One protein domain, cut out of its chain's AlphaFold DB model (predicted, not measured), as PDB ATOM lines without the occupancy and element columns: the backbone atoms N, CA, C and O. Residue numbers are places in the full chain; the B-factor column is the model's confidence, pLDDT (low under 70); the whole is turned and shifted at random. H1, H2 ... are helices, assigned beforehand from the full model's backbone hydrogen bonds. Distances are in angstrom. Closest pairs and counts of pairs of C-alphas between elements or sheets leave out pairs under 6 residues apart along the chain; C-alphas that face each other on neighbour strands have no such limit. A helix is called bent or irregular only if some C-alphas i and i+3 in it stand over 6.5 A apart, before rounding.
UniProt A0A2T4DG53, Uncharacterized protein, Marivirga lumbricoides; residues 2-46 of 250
ATOM      1  N   ILE A   2      13.149  27.696   0.025       68.88
ATOM      2  CA  ILE A   2      14.577  27.374  -0.201       68.88
ATOM      3  C   ILE A   2      14.896  27.215  -1.703       68.88
ATOM      4  O   ILE A   2      15.857  27.788  -2.200       68.88
ATOM      5  N   TYR A   3      14.026  26.531  -2.450       67.19
ATOM      6  CA  TYR A   3      14.180  26.349  -3.900       67.19
ATOM      7  C   TYR A   3      14.075  27.657  -4.706       67.19
ATOM      8  O   TYR A   3      14.803  27.859  -5.670       67.19
ATOM      9  N   SER A   4      13.200  28.579  -4.291       67.50
ATOM     10  CA  SER A   4      13.058  29.879  -4.954       67.50
ATOM     11  C   SER A   4      14.247  30.797  -4.681       67.50
ATOM     12  O   SER A   4      14.686  31.484  -5.594       67.50
ATOM     13  N   LEU A   5      14.806  30.752  -3.464       77.25
ATOM     14  CA  LEU A   5      16.059  31.434  -3.121       77.25
ATOM     15  C   LEU A   5      17.235  30.900  -3.949       77.25
ATOM     16  O   LEU A   5      18.040  31.681  -4.453       77.25
ATOM     17  N   PHE A   6      17.298  29.582  -4.141       76.75
ATOM     18  CA  PHE A   6      18.307  28.941  -4.980       76.75
ATOM     19  C   PHE A   6      18.196  29.364  -6.453       76.75
ATOM     20  O   PHE A   6      19.193  29.766  -7.045       76.75
ATOM     21  N   LEU A   7      16.985  29.371  -7.027       71.62
ATOM     22  CA  LEU A   7      16.755  29.840  -8.400       71.62
ATOM     23  C   LEU A   7      17.099  31.323  -8.584       71.62
ATOM     24  O   LEU A   7      17.663  31.694  -9.610       71.62
ATOM     25  N   THR A   8      16.813  32.174  -7.594       79.50
ATOM     26  CA  THR A   8      17.228  33.582  -7.654       79.50
ATOM     27  C   THR A   8      18.727  33.767  -7.540       79.50
ATOM     28  O   THR A   8      19.286  34.597  -8.246       79.50
ATOM     29  N   TYR A   9      19.391  32.974  -6.700       84.62
ATOM     30  CA  TYR A   9      20.844  32.993  -6.582       84.62
ATOM     31  C   TYR A   9      21.506  32.552  -7.895       84.62
ATOM     32  O   TYR A   9      22.378  33.242  -8.414       84.62
ATOM     33  N   GLN A  10      21.024  31.459  -8.491       77.94
ATOM     34  CA  GLN A  10      21.536  30.949  -9.762       77.94
ATOM     35  C   GLN A  10      21.271  31.913 -10.931       77.94
ATOM     36  O   GLN A  10      22.129  32.066 -11.802       77.94
ATOM     37  N   GLY A  11      20.121  32.596 -10.930       74.25
ATOM     38  CA  GLY A  11      19.766  33.597 -11.937       74.25
ATOM     39  C   GLY A  11      20.555  34.906 -11.831       74.25
ATOM     40  O   GLY A  11      20.813  35.531 -12.854       74.25
ATOM     41  N   LEU A  12      20.986  35.298 -10.626       78.88
ATOM     42  CA  LEU A  12      21.862  36.461 -10.420       78.88
ATOM     43  C   LEU A  12      23.300  36.197 -10.885       78.88
ATOM     44  O   LEU A  12      23.960  37.113 -11.360       78.88
ATOM     45  N   ILE A  13      23.777  34.954 -10.780       82.94
ATOM     46  CA  ILE A  13      25.145  34.573 -11.174       82.94
ATOM     47  C   ILE A  13      25.294  34.434 -12.688       82.94
ATOM     48  O   ILE A  13      26.371  34.666 -13.223       82.94
ATOM     49  N   THR A  14      24.233  34.041 -13.393       78.38
ATOM     50  CA  THR A  14      24.299  33.795 -14.840       78.38
ATOM     51  C   THR A  14      24.142  35.053 -15.703       78.38
ATOM     52  O   THR A  14      24.167  34.909 -16.920       78.38
ATOM     53  N   GLU A  15      23.983  36.253 -15.117       69.25
ATOM     54  CA  GLU A  15      23.840  37.591 -15.756       69.25
ATOM     55  C   GLU A  15      22.788  37.732 -16.883       69.25
ATOM     56  O   GLU A  15      22.544  38.826 -17.382       69.25
ATOM     57  N   ASN A  16      22.098  36.651 -17.253       61.28
ATOM     58  CA  ASN A  16      21.249  36.562 -18.445       61.28
ATOM     59  C   ASN A  16      19.753  36.438 -18.126       61.28
ATOM     60  O   ASN A  16      18.934  36.189 -19.013       61.28
ATOM     61  N   VAL A  17      19.367  36.563 -16.853       63.31
ATOM     62  CA  VAL A  17      17.972  36.402 -16.437       63.31
ATOM     63  C   VAL A  17      17.316  37.767 -16.278       63.31
ATOM     64  O   VAL A  17      17.685  38.564 -15.419       63.31
ATOM     65  N   ASN A  18      16.287  38.015 -17.091       77.25
ATOM     66  CA  ASN A  18      15.445  39.203 -16.995       77.25
ATOM     67  C   ASN A  18      14.916  39.379 -15.561       77.25
ATOM     68  O   ASN A  18      14.171  38.533 -15.059       77.25
ATOM     69  N   ILE A  19      15.228  40.519 -14.937       78.56
ATOM     70  CA  ILE A  19      14.781  40.908 -13.582       78.56
ATOM     71  C   ILE A  19      13.255  40.768 -13.430       78.56
ATOM     72  O   ILE A  19      12.753  40.382 -12.374       78.56
ATOM     73  N   VAL A  20      12.515  40.994 -14.519       76.62
ATOM     74  CA  VAL A  20      11.055  40.837 -14.601       76.62
ATOM     75  C   VAL A  20      10.596  39.406 -14.281       76.62
ATOM     76  O   VAL A  20       9.581  39.227 -13.612       76.62
ATOM     77  N   ILE A  21      11.345  38.383 -14.709       74.62
ATOM     78  CA  ILE A  21      11.023  36.966 -14.459       74.62
ATOM     79  C   ILE A  21      11.266  36.617 -12.989       74.62
ATOM     80  O   ILE A  21      10.463  35.932 -12.362       74.62
ATOM     81  N   ILE A  22      12.351  37.126 -12.403       78.94
ATOM     82  CA  ILE A  22      12.638  36.925 -10.979       78.94
ATOM     83  C   ILE A  22      11.536  37.568 -10.127       78.94
ATOM     84  O   ILE A  22      11.019  36.947  -9.197       78.94
ATOM     85  N   PHE A  23      11.134  38.790 -10.477       82.25
ATOM     86  CA  PHE A  23      10.076  39.504  -9.774       82.25
ATOM     87  C   PHE A  23       8.716  38.804  -9.895       82.25
ATOM     88  O   PHE A  23       8.007  38.671  -8.897       82.25
ATOM     89  N   SER A  24       8.362  38.292 -11.081       75.94
ATOM     90  CA  SER A  24       7.099  37.571 -11.276       75.94
ATOM     91  C   SER A  24       7.041  36.274 -10.461       75.94
ATOM     92  O   SER A  24       6.011  35.987  -9.849       75.94
ATOM     93  N   ILE A  25       8.153  35.539 -10.356       78.44
ATOM     94  CA  ILE A  25       8.259  34.336  -9.515       78.44
ATOM     95  C   ILE A  25       8.043  34.682  -8.035       78.44
ATOM     96  O   ILE A  25       7.259  34.015  -7.354       78.44
ATOM     97  N   TRP A  26       8.690  35.734  -7.526       85.31
ATOM     98  CA  TRP A  26       8.506  36.169  -6.137       85.31
ATOM     99  C   TRP A  26       7.083  36.643  -5.851       85.31
ATOM    100  O   TRP A  26       6.528  36.304  -4.806       85.31
ATOM    101  N   LEU A  27       6.466  37.361  -6.788       86.75
ATOM    102  CA  LEU A  27       5.088  37.824  -6.665       86.75
ATOM    103  C   LEU A  27       4.109  36.645  -6.561       86.75
ATOM    104  O   LEU A  27       3.261  36.629  -5.669       86.75
ATOM    105  N   VAL A  28       4.268  35.618  -7.404       82.12
ATOM    106  CA  VAL A  28       3.452  34.392  -7.336       82.12
ATOM    107  C   VAL A  28       3.648  33.671  -6.000       82.12
ATOM    108  O   VAL A  28       2.675  33.241  -5.384       82.12
ATOM    109  N   LEU A  29       4.886  33.575  -5.507       77.44
ATOM    110  CA  LEU A  29       5.179  32.929  -4.223       77.44
ATOM    111  C   LEU A  29       4.575  33.677  -3.032       77.44
ATOM    112  O   LEU A  29       4.036  33.039  -2.128       77.44
ATOM    113  N   ILE A  30       4.628  35.010  -3.036       85.75
ATOM    114  CA  ILE A  30       4.015  35.847  -2.000       85.75
ATOM    115  C   ILE A  30       2.491  35.694  -2.031       85.75
ATOM    116  O   ILE A  30       1.882  35.496  -0.981       85.75
ATOM    117  N   LEU A  31       1.870  35.701  -3.215       88.75
ATOM    118  CA  LEU A  31       0.428  35.479  -3.352       88.75
ATOM    119  C   LEU A  31       0.005  34.090  -2.861       88.75
ATOM    120  O   LEU A  31      -0.987  33.977  -2.145       88.75
ATOM    121  N   LEU A  32       0.766  33.040  -3.185       84.12
ATOM    122  CA  LEU A  32       0.515  31.688  -2.677       84.12
ATOM    123  C   LEU A  32       0.670  31.616  -1.152       84.12
ATOM    124  O   LEU A  32      -0.149  30.988  -0.479       84.12
ATOM    125  N   PHE A  33       1.676  32.290  -0.591       86.12
ATOM    126  CA  PHE A  33       1.887  32.353   0.853       86.12
ATOM    127  C   PHE A  33       0.732  33.077   1.562       86.12
ATOM    128  O   PHE A  33       0.156  32.536   2.510       86.12
ATOM    129  N   ILE A  34       0.316  34.242   1.063       89.94
ATOM    130  CA  ILE A  34      -0.831  34.992   1.593       89.94
ATOM    131  C   ILE A  34      -2.120  34.177   1.438       89.94
ATOM    132  O   ILE A  34      -2.891  34.060   2.386       89.94
ATOM    133  N   GLY A  35      -2.347  33.544   0.285       88.06
ATOM    134  CA  GLY A  35      -3.503  32.677   0.056       88.06
ATOM    135  C   GLY A  35      -3.554  31.500   1.032       88.06
ATOM    136  O   GLY A  35      -4.599  31.213   1.609       88.06
ATOM    137  N   SER A  36      -2.415  30.855   1.292       83.94
ATOM    138  CA  SER A  36      -2.335  29.731   2.231       83.94
ATOM    139  C   SER A  36      -2.576  30.150   3.685       83.94
ATOM    140  O   SER A  36      -3.329  29.489   4.400       83.94
ATOM    141  N   THR A  37      -2.000  31.276   4.112       84.19
ATOM    142  CA  THR A  37      -2.129  31.784   5.485       84.19
ATOM    143  C   THR A  37      -3.525  32.332   5.742       84.19
ATOM    144  O   THR A  37      -4.120  32.018   6.767       84.19
ATOM    145  N   THR A  38      -4.108  33.070   4.793       86.88
ATOM    146  CA  THR A  38      -5.503  33.534   4.875       86.88
ATOM    147  C   THR A  38      -6.489  32.369   4.874       86.88
ATOM    148  O   THR A  38      -7.434  32.382   5.662       86.88
ATOM    149  N   TYR A  39      -6.249  31.327   4.072       83.44
ATOM    150  CA  TYR A  39      -7.046  30.100   4.084       83.44
ATOM    151  C   TYR A  39      -6.985  29.391   5.443       83.44
ATOM    152  O   TYR A  39      -8.029  29.092   6.023       83.44
ATOM    153  N   GLN A  40      -5.784  29.187   5.995       77.56
ATOM    154  CA  GLN A  40      -5.603  28.591   7.323       77.56
ATOM    155  C   GLN A  40      -6.228  29.447   8.428       77.56
ATOM    156  O   GLN A  40      -6.920  28.927   9.297       77.56
ATOM    157  N   PHE A  41      -6.057  30.765   8.368       83.19
ATOM    158  CA  PHE A  41      -6.633  31.693   9.335       83.19
ATOM    159  C   PHE A  41      -8.166  31.708   9.277       83.19
ATOM    160  O   PHE A  41      -8.828  31.734  10.313       83.19
ATOM    161  N   HIS A  42      -8.758  31.610   8.082       78.88
ATOM    162  CA  HIS A  42     -10.203  31.437   7.922       78.88
ATOM    163  C   HIS A  42     -10.707  30.081   8.427       78.88
ATOM    164  O   HIS A  42     -11.825  30.009   8.943       78.88
ATOM    165  N   LEU A  43      -9.904  29.025   8.293       69.25
ATOM    166  CA  LEU A  43     -10.185  27.702   8.851       69.25
ATOM    167  C   LEU A  43     -10.149  27.705  10.383       69.25
ATOM    168  O   LEU A  43     -11.026  27.109  10.998       69.25
ATOM    169  N   LEU A  44      -9.191  28.418  10.980       66.56
ATOM    170  CA  LEU A  44      -9.011  28.524  12.432       66.56
ATOM    171  C   LEU A  44     -10.013  29.481  13.102       66.56
ATOM    172  O   LEU A  44     -10.328  29.314  14.274       66.56
ATOM    173  N   LYS A  45     -10.535  30.476  12.369       68.38
ATOM    174  CA  LYS A  45     -11.570  31.405  12.862       68.38
ATOM    175  C   LYS A  45     -12.955  30.779  12.995       68.38
ATOM    176  O   LYS A  45     -13.805  31.334  13.689       68.38
ATOM    177  N   LYS A  46     -13.220  29.670  12.307       55.31
ATOM    178  CA  LYS A  46     -14.457  28.916  12.510       55.31
ATOM    179  C   LYS A  46     -14.215  27.959  13.677       55.31
ATOM    180  O   LYS A  46     -13.174  27.303  13.670       55.31
TER     181      LYS A  46
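What this domain is: This is residues 2 to 46 of the 250 residues of an uncharacterized protein of Marivirga lumbricoides (UniProt A0A2T4DG53). A lopsided helical hairpin: one long helix, H2, makes the length, and a shorter helix, H1, folds back beside its first turns, joined to it by a tight turn at one end. From residue 30 on, H2 sticks out alone as a free arm, up to residue 45. The printed part has 45 residues with two named helices, H1 then H2, and no named strand, and its class is all helix. It is extended, with a radius of gyration of the C-alphas of 14.6 A and spans of 48 by 19 by 6 A.

How they stand to each other: H2, residues 19 to 45, is the longest helix, with 27 residues. H1, residues 2 to 13, touches it with 4 pairs of C-alphas within 8 A. H2 touches H1 with residues 22 to 26 alone. The closest C-alphas of the two helices are those of Thr 8 and Ile 22, 6.6 A apart. Their lines stand at a shallow tilt of 14 degrees, and they run opposite ways as a helical hairpin. Their centres are 18.2 A apart. Residues 30 to 46, of which 30 to 45 belong to H2, stand free. In H1 and H2 every O i to N i+4 pair is within hydrogen-bond range.

Where its parts are: H2 begins at C-alpha 19, at (14.781, 40.908, -13.582), and ends at C-alpha 45, at (-11.570, 31.405, 12.862), 38.5 A from first to last C-alpha. H1 begins at C-alpha 2, at (14.577, 27.374, -0.201), and measures 16.8 A from there to C-alpha 13. Neither helix is bent.

The domain as a whole: The outline is a rod, and the two C-alphas farthest apart are those of Glu 15 and Lys 46, at 48.4 A. The printed part has no cut, and the link from H1 to H2, 5 residues, is tight. The mean pLDDT of the printed part is 77.6, and it is under 70 at residues 2 to 4, 15 to 17 and 43 to 46 of this model.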